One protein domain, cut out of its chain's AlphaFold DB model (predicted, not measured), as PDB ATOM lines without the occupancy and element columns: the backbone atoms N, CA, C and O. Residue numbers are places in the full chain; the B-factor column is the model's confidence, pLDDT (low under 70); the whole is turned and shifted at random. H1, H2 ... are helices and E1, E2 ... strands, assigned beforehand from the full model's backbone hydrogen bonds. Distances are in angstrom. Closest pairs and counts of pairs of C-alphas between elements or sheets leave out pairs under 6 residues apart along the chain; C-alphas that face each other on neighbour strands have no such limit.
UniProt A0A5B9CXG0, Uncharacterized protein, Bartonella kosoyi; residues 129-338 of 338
ATOM      1  N   GLU A 129     309.116 287.414 401.344       86.56
ATOM      2  CA  GLU A 129     308.742 288.498 400.424       86.56
ATOM      3  C   GLU A 129     309.916 288.920 399.523       86.56
ATOM      4  O   GLU A 129     309.762 289.084 398.311       86.56
ATOM      5  N   TYR A 130     311.120 289.060 400.084       87.19
ATOM      6  CA  TYR A 130     312.302 289.394 399.290       87.19
ATOM      7  C   TYR A 130     312.731 288.247 398.372       87.19
ATOM      8  O   TYR A 130     313.187 288.503 397.257       87.19
ATOM      9  N   ASN A 131     312.529 286.991 398.779       82.19
ATOM     10  CA  ASN A 131     312.786 285.838 397.914       82.19
ATOM     11  C   ASN A 131     311.865 285.846 396.686       82.19
ATOM     12  O   ASN A 131     312.326 285.596 395.572       82.19
ATOM     13  N   GLU A 132     310.590 286.197 396.868       81.62
ATOM     14  CA  GLU A 132     309.641 286.373 395.766       81.62
ATOM     15  C   GLU A 132     310.057 287.516 394.838       81.62
ATOM     16  O   GLU A 132     310.095 287.320 393.622       81.62
ATOM     17  N   LYS A 133     310.455 288.676 395.382       86.50
ATOM     18  CA  LYS A 133     310.958 289.808 394.580       86.50
ATOM     19  C   LYS A 133     312.187 289.426 393.752       86.50
ATOM     20  O   LYS A 133     312.247 289.743 392.566       86.50
ATOM     21  N   ILE A 134     313.140 288.696 394.334       85.38
ATOM     22  CA  ILE A 134     314.341 288.209 393.633       85.38
ATOM     23  C   ILE A 134     313.965 287.234 392.513       85.38
ATOM     24  O   ILE A 134     314.467 287.342 391.393       85.38
ATOM     25  N   ASN A 135     313.064 286.293 392.792       79.38
ATOM     26  CA  ASN A 135     312.583 285.345 391.791       79.38
ATOM     27  C   ASN A 135     311.844 286.055 390.653       79.38
ATOM     28  O   ASN A 135     312.100 285.758 389.486       79.38
ATOM     29  N   ALA A 136     310.989 287.027 390.973       80.88
ATOM     30  CA  ALA A 136     310.290 287.834 389.984       80.88
ATOM     31  C   ALA A 136     311.277 288.599 389.095       80.88
ATOM     32  O   ALA A 136     311.160 288.555 387.871       80.88
ATOM     33  N   LEU A 137     312.312 289.189 389.693       81.81
ATOM     34  CA  LEU A 137     313.370 289.908 388.989       81.81
ATOM     35  C   LEU A 137     314.172 289.005 388.028       81.81
ATOM     36  O   LEU A 137     314.623 289.450 386.974       81.81
ATOM     37  N   MET A 138     314.299 287.709 388.332       78.06
ATOM     38  CA  MET A 138     314.926 286.721 387.440       78.06
ATOM     39  C   MET A 138     313.991 286.147 386.360       78.06
ATOM     40  O   MET A 138     314.485 285.656 385.339       78.06
ATOM     41  N   MET A 139     312.676 286.132 386.600       70.38
ATOM     42  CA  MET A 139     311.681 285.432 385.770       70.38
ATOM     43  C   MET A 139     310.896 286.365 384.844       70.38
ATOM     44  O   MET A 139     310.610 285.992 383.708       70.38
ATOM     45  N   HIS A 140     310.548 287.556 385.325       61.59
ATOM     46  CA  HIS A 140     309.683 288.516 384.637       61.59
ATOM     47  C   HIS A 140     310.449 289.682 384.017       61.59
ATOM     48  O   HIS A 140     309.913 290.375 383.155       61.59
ATOM     49  N   THR A 141     311.706 289.877 384.409       61.25
ATOM     50  CA  THR A 141     312.495 291.038 384.004       61.25
ATOM     51  C   THR A 141     313.581 290.639 383.008       61.25
ATOM     52  O   THR A 141     314.103 289.525 383.026       61.25
ATOM     53  N   HIS A 142     313.861 291.565 382.090       69.25
ATOM     54  CA  HIS A 142     314.811 291.534 380.975       69.25
ATOM     55  C   HIS A 142     315.902 290.422 381.025       69.25
ATOM     56  O   HIS A 142     316.572 290.270 382.050       69.25
ATOM     57  N   PRO A 143     316.215 289.703 379.919       83.88
ATOM     58  CA  PRO A 143     317.166 288.569 379.897       83.88
ATOM     59  C   PRO A 143     318.553 288.826 380.516       83.88
ATOM     60  O   PRO A 143     319.290 287.889 380.850       83.88
ATOM     61  N   ILE A 144     318.925 290.099 380.659       85.75
ATOM     62  CA  ILE A 144     320.152 290.551 381.308       85.75
ATOM     63  C   ILE A 144     320.247 290.128 382.780       85.75
ATOM     64  O   ILE A 144     321.338 289.751 383.201       85.75
ATOM     65  N   PHE A 145     319.137 290.104 383.530       87.62
ATOM     66  CA  PHE A 145     319.120 289.764 384.957       87.62
ATOM     67  C   PHE A 145     319.525 288.309 385.182       87.62
ATOM     68  O   PHE A 145     320.503 288.012 385.867       87.62
ATOM     69  N   LYS A 146     318.859 287.378 384.494       87.50
ATOM     70  CA  LYS A 146     319.222 285.955 384.538       87.50
ATOM     71  C   LYS A 146     320.675 285.720 384.109       87.50
ATOM     72  O   LYS A 146     321.379 284.893 384.691       87.50
ATOM     73  N   LYS A 147     321.146 286.445 383.088       89.94
ATOM     74  CA  LYS A 147     322.520 286.327 382.580       89.94
ATOM     75  C   LYS A 147     323.564 286.777 383.608       89.94
ATOM     76  O   LYS A 147     324.571 286.087 383.772       89.94
ATOM     77  N   THR A 148     323.356 287.918 384.256       91.12
ATOM     78  CA  THR A 148     324.279 288.487 385.253       91.12
ATOM     79  C   THR A 148     324.256 287.673 386.547       91.12
ATOM     80  O   THR A 148     325.325 287.315 387.042       91.12
ATOM     81  N   TYR A 149     323.081 287.225 386.996       90.25
ATOM     82  CA  TYR A 149     322.936 286.315 388.137       90.25
ATOM     83  C   TYR A 149     323.736 285.019 387.949       90.25
ATOM     84  O   TYR A 149     324.576 284.654 388.772       90.25
ATOM     85  N   LEU A 150     323.555 284.340 386.808       88.38
ATOM     86  CA  LEU A 150     324.292 283.106 386.507       88.38
ATOM     87  C   LEU A 150     325.809 283.330 386.423       88.38
ATOM     88  O   LEU A 150     326.583 282.427 386.752       88.38
ATOM     89  N   LYS A 151     326.258 284.509 385.976       91.56
ATOM     90  CA  LYS A 151     327.681 284.870 385.998       91.56
ATOM     91  C   LYS A 151     328.196 285.032 387.428       91.56
ATOM     92  O   LYS A 151     329.234 284.445 387.730       91.56
ATOM     93  N   ALA A 152     327.468 285.737 388.292       90.88
ATOM     94  CA  ALA A 152     327.813 285.903 389.705       90.88
ATOM     95  C   ALA A 152     327.945 284.554 390.408       90.88
ATOM     96  O   ALA A 152     328.981 284.245 390.987       90.88
ATOM     97  N   MET A 153     326.969 283.673 390.212       89.44
ATOM     98  CA  MET A 153     327.000 282.304 390.715       89.44
ATOM     99  C   MET A 153     328.233 281.503 390.273       89.44
ATOM    100  O   MET A 153     328.879 280.827 391.079       89.44
ATOM    101  N   ARG A 154     328.574 281.557 388.979       89.25
ATOM    102  CA  ARG A 154     329.772 280.886 388.449       89.25
ATOM    103  C   ARG A 154     331.041 281.462 389.068       89.25
ATOM    104  O   ARG A 154     331.971 280.701 389.331       89.25
ATOM    105  N   LEU A 155     331.086 282.775 389.283       88.31
ATOM    106  CA  LEU A 155     332.235 283.460 389.858       88.31
ATOM    107  C   LEU A 155     332.398 283.139 391.351       88.31
ATOM    108  O   LEU A 155     333.497 282.783 391.765       88.31
ATOM    109  N   MET A 156     331.315 283.135 392.130       87.88
ATOM    110  CA  MET A 156     331.314 282.682 393.527       87.88
ATOM    111  C   MET A 156     331.839 281.249 393.648       87.88
ATOM    112  O   MET A 156     332.753 280.985 394.428       87.88
ATOM    113  N   LYS A 157     331.347 280.336 392.796       87.56
ATOM    114  CA  LYS A 157     331.820 278.944 392.761       87.56
ATOM    115  C   LYS A 157     333.318 278.851 392.456       87.56
ATOM    116  O   LYS A 157     334.014 278.062 393.091       87.56
ATOM    117  N   LYS A 158     333.826 279.644 391.503       86.25
ATOM    118  CA  LYS A 158     335.268 279.709 391.188       86.25
ATOM    119  C   LYS A 158     336.107 280.190 392.375       86.25
ATOM    120  O   LYS A 158     337.236 279.745 392.517       86.25
ATOM    121  N   ASN A 159     335.542 281.038 393.232       83.06
ATOM    122  CA  ASN A 159     336.181 281.532 394.453       83.06
ATOM    123  C   ASN A 159     335.940 280.626 395.677       83.06
ATOM    124  O   ASN A 159     336.257 281.001 396.803       83.06
ATOM    125  N   GLY A 160     335.396 279.418 395.477       82.75
ATOM    126  CA  GLY A 160     335.178 278.442 396.548       82.75
ATOM    127  C   GLY A 160     334.005 278.768 397.476       82.75
ATOM    128  O   GLY A 160     333.906 278.175 398.548       82.75
ATOM    129  N   ILE A 161     333.119 279.684 397.078       85.44
ATOM    130  CA  ILE A 161     331.915 280.043 397.829       85.44
ATOM    131  C   ILE A 161     330.757 279.180 397.325       85.44
ATOM    132  O   ILE A 161     330.396 279.212 396.144       85.44
ATOM    133  N   VAL A 162     330.175 278.386 398.224       82.44
ATOM    134  CA  VAL A 162     329.049 277.500 397.918       82.44
ATOM    135  C   VAL A 162     327.747 278.206 398.274       82.44
ATOM    136  O   VAL A 162     327.512 278.534 399.431       82.44
ATOM    137  N   VAL A 163     326.896 278.424 397.272       82.88
ATOM    138  CA  VAL A 163     325.538 278.941 397.478       82.88
ATOM    139  C   VAL A 163     324.626 277.771 397.832       82.88
ATOM    140  O   VAL A 163     324.509 276.820 397.050       82.88
ATOM    141  N   GLU A 164     323.995 277.847 399.002       83.69
ATOM    142  CA  GLU A 164     323.036 276.850 399.479       83.69
ATOM    143  C   GLU A 164     321.903 276.665 398.458       83.69
ATOM    144  O   GLU A 164     321.483 277.605 397.778       83.69
ATOM    145  N   LYS A 165     321.430 275.429 398.302       83.75
ATOM    146  CA  LYS A 165     320.297 275.101 397.433       83.75
ATOM    147  C   LYS A 165     319.097 274.748 398.294       83.75
ATOM    148  O   LYS A 165     319.256 274.081 399.309       83.75
ATOM    149  N   PHE A 166     317.914 275.129 397.844       78.75
ATOM    150  CA  PHE A 166     316.647 274.730 398.443       78.75
ATOM    151  C   PHE A 166     315.691 274.253 397.350       78.75
ATOM    152  O   PHE A 166     315.911 274.504 396.164       78.75
ATOM    153  N   ILE A 167     314.653 273.526 397.740       75.38
ATOM    154  CA  ILE A 167     313.558 273.181 396.836       75.38
ATOM    155  C   ILE A 167     312.519 274.281 396.991       75.38
ATOM    156  O   ILE A 167     312.032 274.516 398.095       75.38
ATOM    157  N   ASP A 168     312.236 274.982 395.901       66.50
ATOM    158  CA  ASP A 168     311.193 275.993 395.874       66.50
ATOM    159  C   ASP A 168     309.838 275.317 396.142       66.50
ATOM    160  O   ASP A 168     309.460 274.410 395.396       66.50
ATOM    161  N   PRO A 169     309.111 275.713 397.201       67.69
ATOM    162  CA  PRO A 169     307.872 275.046 397.591       67.69
ATOM    163  C   PRO A 169     306.722 275.279 396.600       67.69
ATOM    164  O   PRO A 169     305.754 274.527 396.625       67.69
ATOM    165  N   LEU A 170     306.808 276.298 395.739       69.69
ATOM    166  CA  LEU A 170     305.790 276.623 394.739       69.69
ATOM    167  C   LEU A 170     306.064 275.942 393.398       69.69
ATOM    168  O   LEU A 170     305.131 275.542 392.706       69.69
ATOM    169  N   THR A 171     307.334 275.840 392.998       72.75
ATOM    170  CA  THR A 171     307.704 275.304 391.674       72.75
ATOM    171  C   THR A 171     308.294 273.899 391.708       72.75
ATOM    172  O   THR A 171     308.536 273.331 390.643       72.75
ATOM    173  N   GLU A 172     308.574 273.366 392.901       76.50
ATOM    174  CA  GLU A 172     309.266 272.091 393.161       76.50
ATOM    175  C   GLU A 172     310.661 271.989 392.516       76.50
ATOM    176  O   GLU A 172     311.298 270.933 392.490       76.50
ATOM    177  N   LYS A 173     311.186 273.103 391.997       76.00
ATOM    178  CA  LYS A 173     312.501 273.164 391.365       76.00
ATOM    179  C   LYS A 173     313.574 273.430 392.407       76.00
ATOM    180  O   LYS A 173     313.380 274.169 393.368       76.00
ATOM    181  N   THR A 174     314.753 272.857 392.185       74.94
ATOM    182  CA  THR A 174     315.931 273.202 392.980       74.94
ATOM    183  C   THR A 174     316.392 274.614 392.629       74.94
ATOM    184  O   THR A 174     316.888 274.856 391.526       74.94
ATOM    185  N   CYS A 175     316.267 275.522 393.587       71.56
ATOM    186  CA  CYS A 175     316.668 276.917 393.494       71.56
ATOM    187  C   CYS A 175     317.870 277.194 394.403       71.56
ATOM    188  O   CYS A 175     318.191 276.433 395.317       71.56
ATOM    189  N   HIS A 176     318.573 278.287 394.129       78.62
ATOM    190  CA  HIS A 176     319.655 278.758 394.983       78.62
ATOM    191  C   HIS A 176     319.096 279.697 396.035       78.62
ATOM    192  O   HIS A 176     318.405 280.650 395.685       78.62
ATOM    193  N   LYS A 177     319.396 279.422 397.304       82.38
ATOM    194  CA  LYS A 177     318.932 280.235 398.420       82.38
ATOM    195  C   LYS A 177     319.541 281.626 398.270       82.38
ATOM    196  O   LYS A 177     320.773 281.750 398.283       82.38
ATOM    197  N   PRO A 178     318.718 282.663 398.063       85.12
ATOM    198  CA  PRO A 178     319.239 284.009 397.987       85.12
ATOM    199  C   PRO A 178     319.820 284.398 399.351       85.12
ATOM    200  O   PRO A 178     319.353 283.966 400.403       85.12
ATOM    201  N   THR A 179     320.888 285.183 399.319       90.00
ATOM    202  CA  THR A 179     321.558 285.732 400.503       90.00
ATOM    203  C   THR A 179     322.042 287.134 400.166       90.00
ATOM    204  O   THR A 179     322.293 287.423 398.992       90.00
ATOM    205  N   MET A 180     322.242 287.986 401.174       91.50
ATOM    206  CA  MET A 180     322.857 289.304 400.969       91.50
ATOM    207  C   MET A 180     324.210 289.205 400.258       91.50
ATOM    208  O   MET A 180     324.492 289.980 399.346       91.50
ATOM    209  N   LEU A 181     325.009 288.188 400.595       90.81
ATOM    210  CA  LEU A 181     326.283 287.928 399.928       90.81
ATOM    211  C   LEU A 181     326.105 287.631 398.435       90.81
ATOM    212  O   LEU A 181     326.824 288.197 397.617       90.81
ATOM    213  N   LEU A 182     325.142 286.786 398.057       91.19
ATOM    214  CA  LEU A 182     324.860 286.502 396.647       91.19
ATOM    215  C   LEU A 182     324.421 287.760 395.882       91.19
ATOM    216  O   LEU A 182     324.876 287.975 394.761       91.19
ATOM    217  N   LEU A 183     323.561 288.588 396.480       92.25
ATOM    218  CA  LEU A 183     323.095 289.832 395.864       92.25
ATOM    219  C   LEU A 183     324.240 290.841 395.703       92.25
ATOM    220  O   LEU A 183     324.361 291.471 394.655       92.25
ATOM    221  N   HIS A 184     325.141 290.934 396.683       91.94
ATOM    222  CA  HIS A 184     326.322 291.784 396.574       91.94
ATOM    223  C   HIS A 184     327.299 291.303 395.484       91.94
ATOM    224  O   HIS A 184     327.778 292.106 394.686       91.94
ATOM    225  N   TRP A 185     327.533 289.990 395.379       91.56
ATOM    226  CA  TRP A 185     328.301 289.398 394.274       91.56
ATOM    227  C   TRP A 185     327.658 289.651 392.908       91.56
ATOM    228  O   TRP A 185     328.359 289.810 391.906       91.56
ATOM    229  N   TRP A 186     326.328 289.664 392.853       92.12
ATOM    230  CA  TRP A 186     325.597 289.994 391.639       92.12
ATOM    231  C   TRP A 186     325.832 291.448 391.234       92.12
ATOM    232  O   TRP A 186     326.225 291.688 390.092       92.12
ATOM    233  N   LEU A 187     325.701 292.384 392.172       91.31
ATOM    234  CA  LEU A 187     326.008 293.793 391.943       91.31
ATOM    235  C   LEU A 187     327.447 293.990 391.438       91.31
ATOM    236  O   LEU A 187     327.641 294.621 390.404       91.31
ATOM    237  N   TYR A 188     328.428 293.337 392.069       88.44
ATOM    238  CA  TYR A 188     329.828 293.367 391.631       88.44
ATOM    239  C   TYR A 188     330.013 292.905 390.173       88.44
ATOM    240  O   TYR A 188     330.745 293.520 389.401       88.44
ATOM    241  N   VAL A 189     329.331 291.833 389.754       89.50
ATOM    242  CA  VAL A 189     329.388 291.366 388.357       89.50
ATOM    243  C   VAL A 189     328.745 292.356 387.390       89.50
ATOM    244  O   VAL A 189     329.192 292.463 386.247       89.50
ATOM    245  N   VAL A 190     327.686 293.047 387.808       89.69
ATOM    246  CA  VAL A 190     327.064 294.089 386.985       89.69
ATOM    247  C   VAL A 190     328.023 295.270 386.821       89.69
ATOM    248  O   VAL A 190     328.243 295.682 385.683       89.69
ATOM    249  N   ASP A 191     328.666 295.724 387.900       85.50
ATOM    250  CA  ASP A 191     329.679 296.790 387.872       85.50
ATOM    251  C   ASP A 191     330.852 296.449 386.935       85.50
ATOM    252  O   ASP A 191     331.225 297.247 386.073       85.50
ATOM    253  N   ASP A 192     331.389 295.228 387.029       84.75
ATOM    254  CA  ASP A 192     332.471 294.740 386.159       84.75
ATOM    255  C   ASP A 192     332.063 294.706 384.676       84.75
ATOM    256  O   ASP A 192     332.828 295.077 383.781       84.75
ATOM    257  N   MET A 193     330.819 294.304 384.396       87.62
ATOM    258  CA  MET A 193     330.286 294.271 383.036       87.62
ATOM    259  C   MET A 193     330.039 295.661 382.448       87.62
ATOM    260  O   MET A 193     330.232 295.829 381.243       87.62
ATOM    261  N   ILE A 194     329.604 296.626 383.263       84.19
ATOM    262  CA  ILE A 194     329.439 298.028 382.858       84.19
ATOM    263  C   ILE A 194     330.805 298.614 382.500       84.19
ATOM    264  O   ILE A 194     330.981 299.122 381.394       84.19
ATOM    265  N   ALA A 195     331.796 298.445 383.377       80.00
ATOM    266  CA  ALA A 195     333.147 298.934 383.136       80.00
ATOM    267  C   ALA A 195     333.799 298.312 381.895       80.00
ATOM    268  O   ALA A 195     334.355 299.029 381.071       80.00
ATOM    269  N   SER A 196     333.662 296.996 381.712       83.31
ATOM    270  CA  SER A 196     334.188 296.313 380.522       83.31
ATOM    271  C   SER A 196     333.570 296.844 379.224       83.31
ATOM    272  O   SER A 196     334.242 296.931 378.201       83.31
ATOM    273  N   LEU A 197     332.272 297.174 379.238       80.88
ATOM    274  CA  LEU A 197     331.603 297.758 378.073       80.88
ATOM    275  C   LEU A 197     332.098 299.166 377.778       80.88
ATOM    276  O   LEU A 197     332.279 299.502 376.612       80.88
ATOM    277  N   TYR A 198     332.317 299.959 378.823       76.25
ATOM    278  CA  TYR A 198     332.875 301.294 378.691       76.25
ATOM    279  C   TYR A 198     334.291 301.246 378.100       76.25
ATOM    280  O   TYR A 198     334.563 301.919 377.111       76.25
ATOM    281  N   GLU A 199     335.168 300.394 378.637       77.69
ATOM    282  CA  GLU A 199     336.532 300.200 378.127       77.69
ATOM    283  C   GLU A 199     336.531 299.762 376.655       77.69
ATOM    284  O   GLU A 199     337.235 300.348 375.833       77.69
ATOM    285  N   GLN A 200     335.681 298.792 376.298       78.50
ATOM    286  CA  GLN A 200     335.533 298.341 374.914       78.50
ATOM    287  C   GLN A 200     335.081 299.482 373.989       78.50
ATOM    288  O   GLN A 200     335.597 299.627 372.884       78.50
ATOM    289  N   GLN A 201     334.144 300.317 374.438       72.94
ATOM    290  CA  GLN A 201     333.671 301.460 373.660       72.94
ATOM    291  C   GLN A 201     334.774 302.507 373.447       72.94
ATOM    292  O   GLN A 201     334.892 303.046 372.345       72.94
ATOM    293  N   GLN A 202     335.601 302.779 374.463       72.75
ATOM    294  CA  GLN A 202     336.758 303.672 374.319       72.75
ATOM    295  C   GLN A 202     337.787 303.107 373.330       72.75
ATOM    296  O   GLN A 202     338.333 303.842 372.505       72.75
ATOM    297  N   GLU A 203     338.013 301.793 373.353       76.31
ATOM    298  CA  GLU A 203     338.897 301.124 372.397       76.31
ATOM    299  C   GLU A 203     338.348 301.208 370.961       76.31
ATOM    300  O   GLU A 203     339.072 301.606 370.044       76.31
ATOM    301  N   ASP A 204     337.064 300.911 370.754       72.06
ATOM    302  CA  ASP A 204     336.403 301.002 369.446       72.06
ATOM    303  C   ASP A 204     336.416 302.443 368.900       72.06
ATOM    304  O   ASP A 204     336.620 302.659 367.698       72.06
ATOM    305  N   LYS A 205     336.286 303.439 369.788       67.38
ATOM    306  CA  LYS A 205     336.461 304.862 369.467       67.38
ATOM    307  C   LYS A 205     337.881 305.160 368.992       67.38
ATOM    308  O   LYS A 205     338.043 305.757 367.930       67.38
ATOM    309  N   SER A 206     338.902 304.713 369.725       70.12
ATOM    310  CA  SER A 206     340.311 304.933 369.353       70.12
ATOM    311  C   SER A 206     340.663 304.334 367.982       70.12
ATOM    312  O   SER A 206     341.520 304.850 367.268       70.12
ATOM    313  N   LYS A 207     339.943 303.280 367.578       76.94
ATOM    314  CA  LYS A 207     340.078 302.605 366.279       76.94
ATOM    315  C   LYS A 207     339.238 303.237 365.162       76.94
ATOM    316  O   LYS A 207     339.276 302.753 364.033       76.94
ATOM    317  N   GLY A 208     338.467 304.288 365.450       66.31
ATOM    318  CA  GLY A 208     337.619 304.970 364.469       66.31
ATOM    319  C   GLY A 208     336.464 304.115 363.937       66.31
ATOM    320  O   GLY A 208     335.933 304.413 362.866       66.31
ATOM    321  N   VAL A 209     336.071 303.059 364.663       60.47
ATOM    322  CA  VAL A 209     335.018 302.105 364.255       60.47
ATOM    323  C   VAL A 209     333.650 302.791 364.152       60.47
ATOM    324  O   VAL A 209     332.791 302.352 363.391       60.47
ATOM    325  N   TYR A 210     333.471 303.926 364.834       59.66
ATOM    326  CA  TYR A 210     332.225 304.683 364.855       59.66
ATOM    327  C   TYR A 210     332.452 306.178 364.587       59.66
ATOM    328  O   TYR A 210     332.596 306.967 365.515       59.66
ATOM    329  N   LYS A 211     332.420 306.597 363.313       52.47
ATOM    330  CA  LYS A 211     332.405 308.031 362.942       52.47
ATOM    331  C   LYS A 211     331.148 308.768 363.439       52.47
ATOM    332  O   LYS A 211     331.194 309.974 363.663       52.47
ATOM    333  N   GLU A 212     330.047 308.043 363.631       52.28
ATOM    334  CA  GLU A 212     328.738 308.584 364.030       52.28
ATOM    335  C   GLU A 212     328.548 308.715 365.552       52.28
ATOM    336  O   GLU A 212     327.618 309.390 365.976       52.28
ATOM    337  N   LEU A 213     329.434 308.150 366.389       50.47
ATOM    338  CA  LEU A 213     329.341 308.297 367.853       50.47
ATOM    339  C   LEU A 213     329.846 309.650 368.363       50.47
ATOM    340  O   LEU A 213     329.504 310.018 369.481       50.47
ATOM    341  N   THR A 214     330.587 310.409 367.550       46.78
ATOM    342  CA  THR A 214     331.104 311.747 367.893       46.78
ATOM    343  C   THR A 214     329.987 312.724 368.308       46.78
ATOM    344  O   THR A 214     330.202 313.622 369.110       46.78
ATOM    345  N   SER A 215     328.754 312.531 367.822       47.00
ATOM    346  CA  SER A 215     327.578 313.325 368.222       47.00
ATOM    347  C   SER A 215     326.823 312.778 369.445       47.00
ATOM    348  O   SER A 215     325.976 313.477 369.993       47.00
ATOM    349  N   MET A 216     327.133 311.559 369.905       49.00
ATOM    350  CA  MET A 216     326.628 310.967 371.156       49.00
ATOM    351  C   MET A 216     327.566 311.222 372.353       49.00
ATOM    352  O   MET A 216     327.254 310.816 373.470       49.00
ATOM    353  N   GLU A 217     328.704 311.896 372.147       48.50
ATOM    354  CA  GLU A 217     329.799 312.052 373.122       48.50
ATOM    355  C   GLU A 217     329.466 312.868 374.377       48.50
ATOM    356  O   GLU A 217     330.190 312.775 375.367       48.50
ATOM    357  N   ILE A 218     328.387 313.652 374.377       45.06
ATOM    358  CA  ILE A 218     328.199 314.704 375.388       45.06
ATOM    359  C   ILE A 218     327.743 314.163 376.761       45.06
ATOM    360  O   ILE A 218     328.003 314.814 377.766       45.06
ATOM    361  N   TYR A 219     327.174 312.956 376.859       46.25
ATOM    362  CA  TYR A 219     326.570 312.472 378.120       46.25
ATOM    363  C   TYR A 219     327.326 311.344 378.838       46.25
ATOM    364  O   TYR A 219     326.869 310.849 379.862       46.25
ATOM    365  N   TRP A 220     328.496 310.940 378.337       49.38
ATOM    366  CA  TRP A 220     329.242 309.792 378.875       49.38
ATOM    367  C   TRP A 220     330.475 310.165 379.701       49.38
ATOM    368  O   TRP A 220     331.243 309.274 380.086       49.38
ATOM    369  N   ARG A 221     330.706 311.459 379.969       43.16
ATOM    370  CA  ARG A 221     331.754 311.874 380.910       43.16
ATOM    371  C   ARG A 221     331.390 311.324 382.296       43.16
ATOM    372  O   ARG A 221     330.495 311.834 382.951       43.16
ATOM    373  N   ASN A 222     332.132 310.298 382.715       49.44
ATOM    374  CA  ASN A 222     332.266 309.821 384.091       49.44
ATOM    375  C   ASN A 222     331.090 309.043 384.714       49.44
ATOM    376  O   ASN A 222     330.779 309.256 385.881       49.44
ATOM    377  N   ILE A 223     330.522 308.041 384.025       51.75
ATOM    378  CA  ILE A 223     329.832 306.961 384.763       51.75
ATOM    379  C   ILE A 223     330.914 306.119 385.452       51.75
ATOM    380  O   ILE A 223     331.493 305.207 384.855       51.75
ATOM    381  N   SER A 224     331.250 306.482 386.688       55.16
ATOM    382  CA  SER A 224     332.221 305.759 387.507       55.16
ATOM    383  C   SER A 224     331.715 304.344 387.817       55.16
ATOM    384  O   SER A 224     330.516 304.060 387.867       55.16
ATOM    385  N   LYS A 225     332.635 303.423 388.134       54.03
ATOM    386  CA  LYS A 225     332.275 302.136 388.765       54.03
ATOM    387  C   LYS A 225     331.456 302.343 390.048       54.03
ATOM    388  O   LYS A 225     330.737 301.439 390.469       54.03
ATOM    389  N   ASN A 226     331.543 303.534 390.629       58.72
ATOM    390  CA  ASN A 226     330.894 303.922 391.871       58.72
ATOM    391  C   ASN A 226     329.563 304.643 391.657       58.72
ATOM    392  O   ASN A 226     329.011 305.141 392.627       58.72
ATOM    393  N   THR A 227     329.047 304.694 390.424       62.19
ATOM    394  CA  THR A 227     327.760 305.336 390.144       62.19
ATOM    395  C   THR A 227     326.655 304.663 390.949       62.19
ATOM    396  O   THR A 227     326.401 303.465 390.786       62.19
ATOM    397  N   GLU A 228     326.043 305.431 391.843       71.19
ATOM    398  CA  GLU A 228     324.981 304.988 392.742       71.19
ATOM    399  C   GLU A 228     323.594 305.275 392.169       71.19
ATOM    400  O   GLU A 228     323.450 305.732 391.038       71.19
ATOM    401  N   TYR A 229     322.561 304.923 392.932       69.19
ATOM    402  CA  TYR A 229     321.169 304.975 392.503       69.19
ATOM    403  C   TYR A 229     320.784 306.322 391.877       69.19
ATOM    404  O   TYR A 229     320.276 306.322 390.760       69.19
ATOM    405  N   GLU A 230     321.066 307.433 392.559       68.00
ATOM    406  CA  GLU A 230     320.680 308.784 392.143       68.00
ATOM    407  C   GLU A 230     321.300 309.154 390.786       68.00
ATOM    408  O   GLU A 230     320.597 309.580 389.875       68.00
ATOM    409  N   GLU A 231     322.590 308.867 390.600       72.44
ATOM    410  CA  GLU A 231     323.282 309.100 389.328       72.44
ATOM    411  C   GLU A 231     322.741 308.194 388.206       72.44
ATOM    412  O   GLU A 231     322.611 308.622 387.061       72.44
ATOM    413  N   ILE A 232     322.389 306.936 388.509       74.69
ATOM    414  CA  ILE A 232     321.776 306.036 387.516       74.69
ATOM    415  C   ILE A 232     320.394 306.547 387.094       74.69
ATOM    416  O   ILE A 232     320.038 306.388 385.926       74.69
ATOM    417  N   GLU A 233     319.605 307.124 388.007       73.94
ATOM    418  CA  GLU A 233     318.308 307.712 387.654       73.94
ATOM    419  C   GLU A 233     318.474 308.851 386.656       73.94
ATOM    420  O   GLU A 233     317.857 308.794 385.595       73.94
ATOM    421  N   GLU A 234     319.370 309.798 386.934       74.56
ATOM    422  CA  GLU A 234     319.660 310.927 386.042       74.56
ATOM    423  C   GLU A 234     320.116 310.457 384.650       74.56
ATOM    424  O   GLU A 234     319.664 310.969 383.624       74.56
ATOM    425  N   ILE A 235     320.961 309.421 384.588       73.38
ATOM    426  CA  ILE A 235     321.412 308.835 383.316       73.38
ATOM    427  C   ILE A 235     320.243 308.196 382.549       73.38
ATOM    428  O   ILE A 235     320.162 308.302 381.322       73.38
ATOM    429  N   LEU A 236     319.344 307.504 383.251       75.19
ATOM    430  CA  LEU A 236     318.200 306.820 382.644       75.19
ATOM    431  C   LEU A 236     317.040 307.767 382.297       75.19
ATOM    432  O   LEU A 236     316.190 307.376 381.498       75.19
ATOM    433  N   GLU A 237     316.998 308.987 382.837       75.12
ATOM    434  CA  GLU A 237     316.028 310.021 382.443       75.12
ATOM    435  C   GLU A 237     316.230 310.487 380.991       75.12
ATOM    436  O   GLU A 237     315.264 310.854 380.318       75.12
ATOM    437  N   PHE A 238     317.456 310.383 380.462       68.12
ATOM    438  CA  PHE A 238     317.798 310.776 379.090       68.12
ATOM    439  C   PHE A 238     318.458 309.628 378.293       68.12
ATOM    440  O   PHE A 238     319.592 309.749 377.822       68.12
ATOM    441  N   PRO A 239     317.746 308.508 378.053       59.66
ATOM    442  CA  PRO A 239     318.340 307.262 377.560       59.66
ATOM    443  C   PRO A 239     318.659 307.270 376.057       59.66
ATOM    444  O   PRO A 239     319.266 306.326 375.557       59.66
ATOM    445  N   TYR A 240     318.281 308.320 375.315       57.47
ATOM    446  CA  TYR A 240     318.374 308.396 373.846       57.47
ATOM    447  C   TYR A 240     319.792 308.221 373.276       57.47
ATOM    448  O   TYR A 240     319.957 308.032 372.070       57.47
ATOM    449  N   HIS A 241     320.812 308.267 374.132       62.28
ATOM    450  CA  HIS A 241     322.213 308.117 373.760       62.28
ATOM    451  C   HIS A 241     322.854 306.819 374.274       62.28
ATOM    452  O   HIS A 241     324.030 306.585 373.995       62.28
ATOM    453  N   LEU A 242     322.105 305.967 374.987       65.88
ATOM    454  CA  LEU A 242     322.608 304.728 375.577       65.88
ATOM    455  C   LEU A 242     322.563 303.563 374.585       65.88
ATOM    456  O   LEU A 242     321.553 303.283 373.941       65.88
ATOM    457  N   VAL A 243     323.660 302.807 374.501       74.25
ATOM    458  CA  VAL A 243     323.645 301.516 373.800       74.25
ATOM    459  C   VAL A 243     322.676 300.584 374.548       74.25
ATOM    460  O   VAL A 243     322.831 300.439 375.763       74.25
ATOM    461  N   PRO A 244     321.752 299.862 373.879       77.50
ATOM    462  CA  PRO A 244     320.701 299.083 374.555       77.50
ATOM    463  C   PRO A 244     321.217 298.083 375.601       77.50
ATOM    464  O   PRO A 244     320.593 297.816 376.628       77.50
ATOM    465  N   LYS A 245     322.406 297.514 375.361       80.75
ATOM    466  CA  LYS A 245     323.071 296.599 376.298       80.75
ATOM    467  C   LYS A 245     323.584 297.311 377.557       80.75
ATOM    468  O   LYS A 245     323.594 296.687 378.615       80.75
ATOM    469  N   TYR A 246     324.027 298.559 377.432       80.62
ATOM    470  CA  TYR A 246     324.482 299.388 378.547       80.62
ATOM    471  C   TYR A 246     323.293 299.837 379.398       80.62
ATOM    472  O   TYR A 246     323.286 299.599 380.600       80.62
ATOM    473  N   GLU A 247     322.238 300.346 378.758       83.00
ATOM    474  CA  GLU A 247     320.962 300.685 379.402       83.00
ATOM    475  C   GLU A 247     320.409 299.499 380.210       83.00
ATOM    476  O   GLU A 247     320.129 299.613 381.401       83.00
ATOM    477  N   SER A 248     320.372 298.310 379.602       86.44
ATOM    478  CA  SER A 248     319.943 297.078 380.276       86.44
ATOM    479  C   SER A 248     320.750 296.759 381.542       86.44
ATOM    480  O   SER A 248     320.217 296.179 382.489       86.44
ATOM    481  N   LEU A 249     322.050 297.065 381.551       87.69
ATOM    482  CA  LEU A 249     322.913 296.831 382.708       87.69
ATOM    483  C   LEU A 249     322.736 297.899 383.783       87.69
ATOM    484  O   LEU A 249     322.748 297.541 384.956       87.69
ATOM    485  N   LEU A 250     322.510 299.158 383.403       86.50
ATOM    486  CA  LEU A 250     322.163 300.224 384.345       86.50
ATOM    487  C   LEU A 250     320.833 299.943 385.044       86.50
ATOM    488  O   LEU A 250     320.772 300.014 386.266       86.50
ATOM    489  N   ILE A 251     319.805 299.523 384.300       86.94
ATOM    490  CA  ILE A 251     318.527 299.082 384.880       86.94
ATOM    491  C   ILE A 251     318.767 297.913 385.843       86.94
ATOM    492  O   ILE A 251     318.248 297.897 386.956       86.94
ATOM    493  N   CYS A 252     319.610 296.951 385.452       89.00
ATOM    494  CA  CYS A 252     319.959 295.829 386.318       89.00
ATOM    495  C   CYS A 252     320.646 296.275 387.614       89.00
ATOM    496  O   CYS A 252     320.278 295.806 388.689       89.00
ATOM    497  N   LYS A 253     321.599 297.206 387.518       90.62
ATOM    498  CA  LYS A 253     322.289 297.794 388.666       90.62
ATOM    499  C   LYS A 253     321.315 298.545 389.574       90.62
ATOM    500  O   LYS A 253     321.313 298.292 390.775       90.62
ATOM    501  N   LYS A 254     320.458 299.397 389.004       89.56
ATOM    502  CA  LYS A 254     319.445 300.180 389.725       89.56
ATOM    503  C   LYS A 254     318.533 299.284 390.558       89.56
ATOM    504  O   LYS A 254     318.445 299.462 391.767       89.56
ATOM    505  N   GLU A 255     317.911 298.289 389.933       89.44
ATOM    506  CA  GLU A 255     316.990 297.372 390.616       89.44
ATOM    507  C   GLU A 255     317.686 296.580 391.736       89.44
ATOM    508  O   GLU A 255     317.118 296.377 392.810       89.44
ATOM    509  N   LEU A 256     318.946 296.173 391.528       90.75
ATOM    510  CA  LEU A 256     319.735 295.505 392.567       90.75
ATOM    511  C   LEU A 256     320.060 296.429 393.742       90.75
ATOM    512  O   LEU A 256     319.960 295.992 394.886       90.75
ATOM    513  N   LEU A 257     320.432 297.684 393.478       90.81
ATOM    514  CA  LEU A 257     320.699 298.681 394.516       90.81
ATOM    515  C   LEU A 257     319.443 298.976 395.339       90.81
ATOM    516  O   LEU A 257     319.507 298.960 396.566       90.81
ATOM    517  N   VAL A 258     318.294 299.168 394.682       90.00
ATOM    518  CA  VAL A 258     316.995 299.354 395.351       90.00
ATOM    519  C   VAL A 258     316.685 298.162 396.250       90.00
ATOM    520  O   VAL A 258     316.362 298.334 397.425       90.00
ATOM    521  N   LEU A 259     316.822 296.947 395.723       90.62
ATOM    522  CA  LEU A 259     316.566 295.731 396.479       90.62
ATOM    523  C   LEU A 259     317.484 295.619 397.706       90.62
ATOM    524  O   LEU A 259     316.993 295.414 398.814       90.62
ATOM    525  N   LEU A 260     318.796 295.777 397.526       91.25
ATOM    526  CA  LEU A 260     319.790 295.689 398.599       91.25
ATOM    527  C   LEU A 260     319.561 296.743 399.692       91.25
ATOM    528  O   LEU A 260     319.625 296.413 400.877       91.25
ATOM    529  N   ASN A 261     319.248 297.977 399.296       90.62
ATOM    530  CA  ASN A 261     318.970 299.074 400.221       90.62
ATOM    531  C   ASN A 261     317.677 298.848 401.014       90.62
ATOM    532  O   ASN A 261     317.636 299.169 402.194       90.62
ATOM    533  N   ASN A 262     316.648 298.260 400.396       90.62
ATOM    534  CA  ASN A 262     315.388 297.939 401.074       90.62
ATOM    535  C   ASN A 262     315.517 296.751 402.037       90.62
ATOM    536  O   ASN A 262     314.788 296.670 403.024       90.62
ATOM    537  N   ILE A 263     316.421 295.810 401.750       90.94
ATOM    538  CA  ILE A 263     316.668 294.666 402.630       90.94
ATOM    539  C   ILE A 263     317.416 295.097 403.897       90.94
ATOM    540  O   ILE A 263     317.140 294.564 404.971       90.94
ATOM    541  N   SER A 264     318.391 296.007 403.788       91.81
ATOM    542  CA  SER A 264     319.275 296.334 404.907       91.81
ATOM    543  C   SER A 264     319.763 297.783 404.874       91.81
ATOM    544  O   SER A 264     320.628 298.153 404.077       91.81
ATOM    545  N   ASP A 265     319.301 298.589 405.833       90.25
ATOM    546  CA  ASP A 265     319.821 299.943 406.064       90.25
ATOM    547  C   ASP A 265     321.316 299.934 406.416       90.25
ATOM    548  O   ASP A 265     322.063 300.836 406.034       90.25
ATOM    549  N   ILE A 266     321.777 298.880 407.102       90.38
ATOM    550  CA  ILE A 266     323.198 298.684 407.415       90.38
ATOM    551  C   ILE A 266     323.990 298.495 406.118       90.38
ATOM    552  O   ILE A 266     325.048 299.100 405.963       90.38
ATOM    553  N   TYR A 267     323.467 297.718 405.161       90.38
ATOM    554  CA  TYR A 267     324.085 297.571 403.843       90.38
ATOM    555  C   TYR A 267     324.176 298.911 403.111       90.38
ATOM    556  O   TYR A 267     325.242 299.262 402.602       90.38
ATOM    557  N   LYS A 268     323.079 299.678 403.098       90.12
ATOM    558  CA  LYS A 268     323.031 301.011 402.489       90.12
ATOM    559  C   LYS A 268     324.098 301.935 403.083       90.12
ATOM    560  O   LYS A 268     324.835 302.585 402.342       90.12
ATOM    561  N   ALA A 269     324.224 301.962 404.411       88.06
ATOM    562  CA  ALA A 269     325.238 302.751 405.105       88.06
ATOM    563  C   ALA A 269     326.668 302.281 404.785       88.06
ATOM    564  O   ALA A 269     327.526 303.109 404.465       88.06
ATOM    565  N   ALA A 270     326.914 300.966 404.813       87.44
ATOM    566  CA  ALA A 270     328.208 300.366 404.492       87.44
ATOM    567  C   ALA A 270     328.659 300.733 403.073       87.44
ATOM    568  O   ALA A 270     329.784 301.188 402.864       87.44
ATOM    569  N   ARG A 271     327.752 300.590 402.101       86.56
ATOM    570  CA  ARG A 271     328.017 300.893 400.696       86.56
ATOM    571  C   ARG A 271     328.276 302.377 400.468       86.56
ATOM    572  O   ARG A 271     329.245 302.712 399.793       86.56
ATOM    573  N   LYS A 272     327.464 303.255 401.068       84.88
ATOM    574  CA  LYS A 272     327.660 304.709 400.979       84.88
ATOM    575  C   LYS A 272     329.044 305.113 401.489       84.88
ATOM    576  O   LYS A 272     329.736 305.872 400.816       84.88
ATOM    577  N   LYS A 273     329.470 304.577 402.641       84.06
ATOM    578  CA  LYS A 273     330.824 304.807 403.171       84.06
ATOM    579  C   LYS A 273     331.896 304.270 402.224       84.06
ATOM    580  O   LYS A 273     332.811 305.004 401.871       84.06
ATOM    581  N   PHE A 274     331.768 303.024 401.773       82.56
ATOM    582  CA  PHE A 274     332.735 302.411 400.863       82.56
ATOM    583  C   PHE A 274     332.933 303.229 399.578       82.56
ATOM    584  O   PHE A 274     334.067 303.489 399.178       82.56
ATOM    585  N   ILE A 275     331.840 303.679 398.961       81.62
ATOM    586  CA  ILE A 275     331.891 304.485 397.739       81.62
ATOM    587  C   ILE A 275     332.508 305.847 397.982       81.62
ATOM    588  O   ILE A 275     333.352 306.264 397.199       81.62
ATOM    589  N   TYR A 276     332.168 306.495 399.092       80.88
ATOM    590  CA  TYR A 276     332.768 307.768 399.454       80.88
ATOM    591  C   TYR A 276     334.304 307.689 399.521       80.88
ATOM    592  O   TYR A 276     334.998 308.461 398.861       80.88
ATOM    593  N   TYR A 277     334.844 306.699 400.237       77.31
ATOM    594  CA  TYR A 277     336.295 306.505 400.335       77.31
ATOM    595  C   TYR A 277     336.940 306.142 399.002       77.31
ATOM    596  O   TYR A 277     338.031 306.615 398.682       77.31
ATOM    597  N   LYS A 278     336.256 305.334 398.192       78.62
ATOM    598  CA  LYS A 278     336.727 305.006 396.850       78.62
ATOM    599  C   LYS A 278     336.785 306.247 395.955       78.62
ATOM    600  O   LYS A 278     337.790 306.444 395.280       78.62
ATOM    601  N   SER A 279     335.780 307.118 396.013       79.56
ATOM    602  CA  SER A 279     335.756 308.390 395.286       79.56
ATOM    603  C   SER A 279     336.823 309.374 395.771       79.56
ATOM    604  O   SER A 279     337.399 310.086 394.952       79.56
ATOM    605  N   LEU A 280     337.148 309.405 397.070       76.69
ATOM    606  CA  LEU A 280     338.287 310.189 397.565       76.69
ATOM    607  C   LEU A 280     339.599 309.715 396.933       76.69
ATOM    608  O   LEU A 280     340.392 310.528 396.470       76.69
ATOM    609  N   LEU A 281     339.824 308.402 396.871       75.62
ATOM    610  CA  LEU A 281     341.024 307.828 396.255       75.62
ATOM    611  C   LEU A 281     341.071 308.055 394.732       75.62
ATOM    612  O   LEU A 281     342.152 308.274 394.174       75.62
ATOM    613  N   GLU A 282     339.917 308.052 394.060       77.75
ATOM    614  CA  GLU A 282     339.792 308.478 392.660       77.75
ATOM    615  C   GLU A 282     340.205 309.947 392.496       77.75
ATOM    616  O   GLU A 282     341.037 310.233 391.639       77.75
ATOM    617  N   ALA A 283     339.753 310.852 393.372       76.62
ATOM    618  CA  ALA A 283     340.147 312.262 393.343       76.62
ATOM    619  C   ALA A 283     341.663 312.461 393.526       76.62
ATOM    620  O   ALA A 283     342.269 313.250 392.801       76.62
ATOM    621  N   VAL A 284     342.309 311.704 394.427       73.50
ATOM    622  CA  VAL A 284     343.782 311.714 394.543       73.50
ATOM    623  C   VAL A 284     344.437 311.263 393.234       73.50
ATOM    624  O   VAL A 284     345.421 311.851 392.785       73.50
ATOM    625  N   THR A 285     343.898 310.220 392.602       74.88
ATOM    626  CA  THR A 285     344.431 309.702 391.336       74.88
ATOM    627  C   THR A 285     344.279 310.725 390.212       74.88
ATOM    628  O   THR A 285     345.237 310.956 389.478       74.88
ATOM    629  N   GLU A 286     343.117 311.376 390.112       75.31
ATOM    630  CA  GLU A 286     342.862 312.452 389.154       75.31
ATOM    631  C   GLU A 286     343.830 313.616 389.349       75.31
ATOM    632  O   GLU A 286     344.456 314.051 388.388       75.31
ATOM    633  N   GLY A 287     344.022 314.079 390.587       67.62
ATOM    634  CA  GLY A 287     344.979 315.143 390.883       67.62
ATOM    635  C   GLY A 287     346.405 314.781 390.475       67.62
ATOM    636  O   GLY A 287     347.140 315.624 389.967       67.62
ATOM    637  N   TYR A 288     346.794 313.515 390.639       70.44
ATOM    638  CA  TYR A 288     348.116 313.046 390.240       70.44
ATOM    639  C   TYR A 288     348.329 313.073 388.725       70.44
ATOM    640  O   TYR A 288     349.399 313.457 388.262       70.44
ATOM    641  N   ILE A 289     347.341 312.665 387.933       69.56
ATOM    642  CA  ILE A 289     347.466 312.668 386.466       69.56
ATOM    643  C   ILE A 289     347.213 314.053 385.857       69.56
ATOM    644  O   ILE A 289     347.580 314.295 384.714       69.56
ATOM    645  N   ALA A 290     346.626 314.985 386.614       64.19
ATOM    646  CA  ALA A 290     346.238 316.311 386.133       64.19
ATOM    647  C   ALA A 290     347.409 317.227 385.734       64.19
ATOM    648  O   ALA A 290     347.189 318.326 385.240       64.19
ATOM    649  N   LEU A 291     348.656 316.806 385.953       57.34
ATOM    650  CA  LEU A 291     349.843 317.528 385.492       57.34
ATOM    651  C   LEU A 291     350.589 316.780 384.379       57.34
ATOM    652  O   LEU A 291     351.707 317.161 384.046       57.34
ATOM    653  N   ASP A 292     350.011 315.721 383.810       63.03
ATOM    654  CA  ASP A 292     350.560 315.073 382.615       63.03
ATOM    655  C   ASP A 292     350.449 315.999 381.385       63.03
ATOM    656  O   ASP A 292     349.642 316.928 381.371       63.03
ATOM    657  N   GLU A 293     351.296 315.772 380.370       49.62
ATOM    658  CA  GLU A 293     351.571 316.700 379.247       49.62
ATOM    659  C   GLU A 293     350.322 317.181 378.476       49.62
ATOM    660  O   GLU A 293     350.367 318.232 377.838       49.62
ATOM    661  N   ASP A 294     349.201 316.470 378.598       51.06
ATOM    662  CA  ASP A 294     347.936 316.752 377.917       51.06
ATOM    663  C   ASP A 294     346.946 317.618 378.734       51.06
ATOM    664  O   ASP A 294     345.844 317.901 378.258       51.06
ATOM    665  N   CYS A 295     347.282 318.034 379.965       51.09
ATOM    666  CA  CYS A 295     346.342 318.721 380.861       51.09
ATOM    667  C   CYS A 295     346.566 320.248 380.942       51.09
ATOM    668  O   CYS A 295     347.686 320.737 381.130       51.09
ATOM    669  N   SER A 296     345.486 321.032 380.817       53.25
ATOM    670  CA  SER A 296     345.526 322.499 380.898       53.25
ATOM    671  C   SER A 296     345.336 323.001 382.337       53.25
ATOM    672  O   SER A 296     344.686 322.361 383.160       53.25
ATOM    673  N   ALA A 297     345.873 324.186 382.652       54.34
ATOM    674  CA  ALA A 297     345.679 324.811 383.967       54.34
ATOM    675  C   ALA A 297     344.192 325.109 384.259       54.34
ATOM    676  O   ALA A 297     343.749 325.027 385.406       54.34
ATOM    677  N   ASP A 298     343.415 325.393 383.212       54.97
ATOM    678  CA  ASP A 298     341.971 325.591 383.311       54.97
ATOM    679  C   ASP A 298     341.234 324.298 383.680       54.97
ATOM    680  O   ASP A 298     340.316 324.348 384.498       54.97
ATOM    681  N   GLU A 299     341.659 323.140 383.164       58.94
ATOM    682  CA  GLU A 299     341.097 321.828 383.524       58.94
ATOM    683  C   GLU A 299     341.331 321.527 385.016       58.94
ATOM    684  O   GLU A 299     340.403 321.136 385.725       58.94
ATOM    685  N   VAL A 300     342.542 321.797 385.526       56.12
ATOM    686  CA  VAL A 300     342.889 321.633 386.953       56.12
ATOM    687  C   VAL A 300     342.028 322.536 387.841       56.12
ATOM    688  O   VAL A 300     341.483 322.099 388.857       56.12
ATOM    689  N   LYS A 301     341.874 323.807 387.458       60.34
ATOM    690  CA  LYS A 301     341.082 324.795 388.204       60.34
ATOM    691  C   LYS A 301     339.590 324.470 388.181       60.34
ATOM    692  O   LYS A 301     338.914 324.624 389.199       60.34
ATOM    693  N   TRP A 302     339.084 324.012 387.040       68.56
ATOM    694  CA  TRP A 302     337.708 323.555 386.890       68.56
ATOM    695  C   TRP A 302     337.431 322.341 387.788       68.56
ATOM    696  O   TRP A 302     336.500 322.395 388.591       68.56
ATOM    697  N   ARG A 303     338.300 321.320 387.771       65.12
ATOM    698  CA  ARG A 303     338.199 320.141 388.654       65.12
ATOM    699  C   ARG A 303     338.242 320.490 390.137       65.12
ATOM    700  O   ARG A 303     337.471 319.947 390.921       65.12
ATOM    701  N   LEU A 304     339.106 321.422 390.534       65.56
ATOM    702  CA  LEU A 304     339.171 321.888 391.918       65.56
ATOM    703  C   LEU A 304     337.841 322.517 392.370       65.56
ATOM    704  O   LEU A 304     337.401 322.291 393.496       65.56
ATOM    705  N   ASN A 305     337.197 323.297 391.498       67.88
ATOM    706  CA  ASN A 305     335.894 323.889 391.793       67.88
ATOM    707  C   ASN A 305     334.787 322.826 391.871       67.88
ATOM    708  O   ASN A 305     333.980 322.896 392.793       67.88
ATOM    709  N   GLU A 306     334.791 321.814 390.994       75.94
ATOM    710  CA  GLU A 306     333.857 320.678 391.102       75.94
ATOM    711  C   GLU A 306     333.979 319.973 392.463       75.94
ATOM    712  O   GLU A 306     332.976 319.667 393.108       75.94
ATOM    713  N   TYR A 307     335.206 319.733 392.935       73.25
ATOM    714  CA  TYR A 307     335.420 319.072 394.222       73.25
ATOM    715  C   TYR A 307     335.007 319.934 395.419       73.25
ATOM    716  O   TYR A 307     334.414 319.406 396.358       73.25
ATOM    717  N   LYS A 308     335.202 321.255 395.354       70.00
ATOM    718  CA  LYS A 308     334.679 322.193 396.363       70.00
ATOM    719  C   LYS A 308     333.157 322.178 396.450       70.00
ATOM    720  O   LYS A 308     332.599 322.247 397.542       70.00
ATOM    721  N   GLU A 309     332.472 322.094 395.312       75.38
ATOM    722  CA  GLU A 309     331.012 321.987 395.288       75.38
ATOM    723  C   GLU A 309     330.531 320.670 395.908       75.38
ATOM    724  O   GLU A 309     329.565 320.681 396.674       75.38
ATOM    725  N   LYS A 310     331.240 319.559 395.664       71.38
ATOM    726  CA  LYS A 310     330.960 318.270 396.318       71.38
ATOM    727  C   LYS A 310     331.183 318.318 397.830       71.38
ATOM    728  O   LYS A 310     330.363 317.790 398.576       71.38
ATOM    729  N   ASP A 311     332.241 318.980 398.285       65.50
ATOM    730  CA  ASP A 311     332.546 319.122 399.713       65.50
ATOM    731  C   ASP A 311     331.487 319.947 400.463       65.50
ATOM    732  O   ASP A 311     331.114 319.602 401.583       65.50
ATOM    733  N   ASN A 312     330.910 320.975 399.828       60.66
ATOM    734  CA  ASN A 312     329.833 321.789 400.416       60.66
ATOM    735  C   ASN A 312     328.546 320.995 400.722       60.66
ATOM    736  O   ASN A 312     327.689 321.468 401.470       60.66
ATOM    737  N   LEU A 313     328.396 319.794 400.158       57.06
ATOM    738  CA  LEU A 313     327.271 318.896 400.420       57.06
ATOM    739  C   LEU A 313     327.514 317.978 401.637       57.06
ATOM    740  O   LEU A 313     326.594 317.274 402.059       57.06
ATOM    741  N   GLN A 314     328.719 317.982 402.227       55.44
ATOM    742  CA  GLN A 314     329.120 317.085 403.314       55.44
ATOM    743  C   GLN A 314     329.716 317.836 404.519       55.44
ATOM    744  O   GLN A 314     330.895 318.153 404.582       55.44
ATOM    745  N   ASN A 315     328.882 318.049 405.542       45.72
ATOM    746  CA  ASN A 315     329.248 318.711 406.801       45.72
ATOM    747  C   ASN A 315     329.759 317.710 407.853       45.72
ATOM    748  O   ASN A 315     329.026 317.352 408.776       45.72
ATOM    749  N   SER A 316     331.001 317.243 407.729       52.09
ATOM    750  CA  SER A 316     331.650 316.446 408.779       52.09
ATOM    751  C   SER A 316     333.117 316.844 408.921       52.09
ATOM    752  O   SER A 316     333.915 316.540 408.042       52.09
ATOM    753  N   GLU A 317     333.468 317.493 410.037       50.09
ATOM    754  CA  GLU A 317     334.817 318.026 410.309       50.09
ATOM    755  C   GLU A 317     335.921 316.950 410.349       50.09
ATOM    756  O   GLU A 317     337.083 317.265 410.101       50.09
ATOM    757  N   ASP A 318     335.565 315.683 410.592       54.91
ATOM    758  CA  ASP A 318     336.518 314.572 410.743       54.91
ATOM    759  C   ASP A 318     336.798 313.785 409.447       54.91
ATOM    760  O   ASP A 318     337.627 312.872 409.450       54.91
ATOM    761  N   ILE A 319     336.128 314.104 408.332       61.97
ATOM    762  CA  ILE A 319     336.256 313.341 407.082       61.97
ATOM    763  C   ILE A 319     337.142 314.104 406.073       61.97
ATOM    764  O   ILE A 319     336.938 315.301 405.866       61.97
ATOM    765  N   PRO A 320     338.123 313.450 405.415       65.81
ATOM    766  CA  PRO A 320     338.952 314.078 404.383       65.81
ATOM    767  C   PRO A 320     338.117 314.631 403.222       65.81
ATOM    768  O   PRO A 320     337.320 313.905 402.644       65.81
ATOM    769  N   THR A 321     338.330 315.892 402.842       72.00
ATOM    770  CA  THR A 321     337.596 316.537 401.743       72.00
ATOM    771  C   THR A 321     338.115 316.118 400.364       72.00
ATOM    772  O   THR A 321     339.302 315.803 400.197       72.00
ATOM    773  N   PHE A 322     337.245 316.144 399.354       73.50
ATOM    774  CA  PHE A 322     337.597 315.849 397.969       73.50
ATOM    775  C   PHE A 322     338.591 316.861 397.393       73.50
ATOM    776  O   PHE A 322     339.524 316.459 396.695       73.50
ATOM    777  N   GLU A 323     338.459 318.152 397.720       70.44
ATOM    778  CA  GLU A 323     339.435 319.176 397.323       70.44
ATOM    779  C   GLU A 323     340.835 318.798 397.815       70.44
ATOM    780  O   GLU A 323     341.809 318.812 397.055       70.44
ATOM    781  N   ARG A 324     340.937 318.427 399.096       67.56
ATOM    782  CA  ARG A 324     342.209 318.064 399.711       67.56
ATOM    783  C   ARG A 324     342.772 316.796 399.081       67.56
ATOM    784  O   ARG A 324     343.969 316.747 398.812       67.56
ATOM    785  N   ALA A 325     341.931 315.799 398.813       71.00
ATOM    786  CA  ALA A 325     342.328 314.582 398.112       71.00
ATOM    787  C   ALA A 325     342.933 314.895 396.729       71.00
ATOM    788  O   ALA A 325     344.043 314.453 396.426       71.00
ATOM    789  N   TYR A 326     342.269 315.732 395.931       70.38
ATOM    790  CA  TYR A 326     342.754 316.143 394.613       70.38
ATOM    791  C   TYR A 326     344.082 316.918 394.675       70.38
ATOM    792  O   TYR A 326     345.043 316.573 393.983       70.38
ATOM    793  N   GLN A 327     344.187 317.919 395.557       64.75
ATOM    794  CA  GLN A 327     345.420 318.702 395.743       64.75
ATOM    795  C   GLN A 327     346.617 317.824 396.113       64.75
ATOM    796  O   GLN A 327     347.730 318.042 395.632       64.75
ATOM    797  N   LEU A 328     346.399 316.812 396.954       68.81
ATOM    798  CA  LEU A 328     347.448 315.876 397.344       68.81
ATOM    799  C   LEU A 328     347.982 315.081 396.156       68.81
ATOM    800  O   LEU A 328     349.198 314.939 396.029       68.81
ATOM    801  N   GLY A 329     347.099 314.615 395.271       68.12
ATOM    802  CA  GLY A 329     347.499 313.971 394.023       68.12
ATOM    803  C   GLY A 329     348.449 314.849 393.211       68.12
ATOM    804  O   GLY A 329     349.545 314.414 392.848       68.12
ATOM    805  N   ALA A 330     348.068 316.113 393.003       66.94
ATOM    806  CA  ALA A 330     348.859 317.074 392.237       66.94
ATOM    807  C   ALA A 330     350.225 317.354 392.885       66.94
ATOM    808  O   ALA A 330     351.252 317.329 392.206       66.94
ATOM    809  N   ILE A 331     350.267 317.543 394.210       64.75
ATOM    810  CA  ILE A 331     351.515 317.735 394.966       64.75
ATOM    811  C   ILE A 331     352.462 316.543 394.771       64.75
ATOM    812  O   ILE A 331     353.657 316.734 394.535       64.75
ATOM    813  N   GLU A 332     351.951 315.313 394.844       64.19
ATOM    814  CA  GLU A 332     352.764 314.111 394.630       64.19
ATOM    815  C   GLU A 332     353.271 313.995 393.187       64.19
ATOM    816  O   GLU A 332     354.401 313.551 392.960       64.19
ATOM    817  N   ARG A 333     352.493 314.447 392.196       63.97
ATOM    818  CA  ARG A 333     352.957 314.489 390.807       63.97
ATOM    819  C   ARG A 333     354.079 315.501 390.610       63.97
ATOM    820  O   ARG A 333     355.086 315.135 390.006       63.97
ATOM    821  N   ILE A 334     353.962 316.705 391.173       57.88
ATOM    822  CA  ILE A 334     355.022 317.729 391.134       57.88
ATOM    823  C   ILE A 334     356.315 317.177 391.737       57.88
ATOM    824  O   ILE A 334     357.371 317.270 391.118       57.88
ATOM    825  N   LYS A 335     356.233 316.519 392.902       57.62
ATOM    826  CA  LYS A 335     357.391 315.860 393.531       57.62
ATOM    827  C   LYS A 335     358.030 314.791 392.643       57.62
ATOM    828  O   LYS A 335     359.230 314.593 392.738       57.62
ATOM    829  N   SER A 336     357.249 314.097 391.811       54.03
ATOM    830  CA  SER A 336     357.757 313.063 390.894       54.03
ATOM    831  C   SER A 336     358.420 313.612 389.626       54.03
ATOM    832  O   SER A 336     359.092 312.863 388.919       54.03
ATOM    833  N   MET A 337     358.174 314.882 389.297       52.25
ATOM    834  CA  MET A 337     358.753 315.568 388.136       52.25
ATOM    835  C   MET A 337     360.080 316.267 388.464       52.25
ATOM    836  O   MET A 337     360.804 316.650 387.546       52.25
ATOM    837  N   LEU A 338     360.372 316.443 389.756       47.03
ATOM    838  CA  LEU A 338     361.577 317.060 390.313       47.03
ATOM    839  C   LEU A 338     362.577 315.987 390.759       47.03
ATOM    840  O   LEU A 338     363.796 316.228 390.623       47.03
TER     841      LEU A 338
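Overview. This is residues 129 to 338 of the 338 residues of an uncharacterized protein of Bartonella kosoyi (UniProt A0A5B9CXG0). Two groups of helices are joined by one long helix, H6: in the larger group H3 and H5 run side by side in opposite directions, with H4 packed on H5 and H2 crossing H3, while in the smaller group H7 and H8 fold as a helical hairpin whose H8 packs on the last part of H6. H1 runs beside H5, and a small hairpin of strands, E1 and E2, lies at the end of the long axis away from H8. The printed part has 210 residues with eight named helices and two named strands, in the order H1 H2 E1 E2 H3 H4 H5 H6 H7 H8; the two strands form an antiparallel sheet of order E1 - E2, and the class is mostly helix. It is only just loose, close to compact, with a radius of gyration of the C-alphas of 20.4 A and spans of 67 by 48 by 34 A.

Along the chain. H1, residues 129 to 139, begins with C-alpha 129 at (308.742, 288.498, 400.424) and measures 15.3 A from first to last C-alpha. H2 is residues 144 to 158, 21.1 A. The strands E1, residues 165 to 167, and E2, residues 174 to 176, measure 7.0 A each. H3, residues 180 to 206, is the longest helix at 39.4 A and ends with C-alpha 206 at (340.311, 304.933, 369.353). H4 is residues 229 to 237, 12.4 A, and H5 is residues 244 to 263, 28.7 A. H6, residues 265 to 289, measures 36.2 A. H7, residues 297 to 311, measures 21.3 A, and H8, residues 322 to 337, measures 23.3 A and ends with C-alpha 337 at (358.753, 315.568, 388.136).

Arrangement. H5 is the hub, touching H2, H3, H4 and H6. H3 touches H5 at a shallow tilt of 25 degrees, opposite ways, with the closest C-alphas, those of Val 190 and Lys 253, 6.3 A apart. H4 and H5 are a helical hairpin at 34.8 degrees, only just shallow, and their closest C-alphas, Tyr 229 and Lys 254, are 5.8 A apart. H2, with residues 144 to 145 alone, touches H5; the closest C-alphas are those of Phe 145 and Cys 252, 6.3 A. H2 and H3 touch, only just about perpendicular at 71 degrees, with the C-alphas of Ala 152 and Trp 186 closest at 5.0 A. H1 touches H2 only at the corner, the C-alphas of Met 138 and Lys 146 being closest at 5.2 A, and it is close but not clearly touching H5. In the hairpin of E1 and E2, N 166 and O 175 are 2.9 A apart and N 175 and O 166 are 2.8 A apart, both within hydrogen-bond range. H5 and H6 touch only at the corner, with the C-alphas of Asn 261 and Lys 268 closest at 5.0 A. H6, with residues 280 to 289 alone, touches H8; the closest C-alphas, those of Tyr 288 and Gly 329, are 3.9 A apart. H7 and H8 are a helical hairpin, with the C-alphas of Tyr 307 and Glu 323 closest at 5.1 A. H3 is apart from H6, H7 and H8. In H1 to H8 every O i to N i+4 pair is within hydrogen-bond range.

Size, cuts and confidence. The C-alphas farthest apart are those of Leu 170 and Leu 338, 69.0 A, and Leu 338 is the chain's last residue. The printed part has no cut. The link from H3 to H4, residues 207 to 228, is long. Residues 293 to 298 and 313 to 318 stand free. The mean pLDDT of the printed part is 74.0, and 75 residues are under 70, among them residues 208 to 227, 289 to 305, 311 to 320 and 327 to 338.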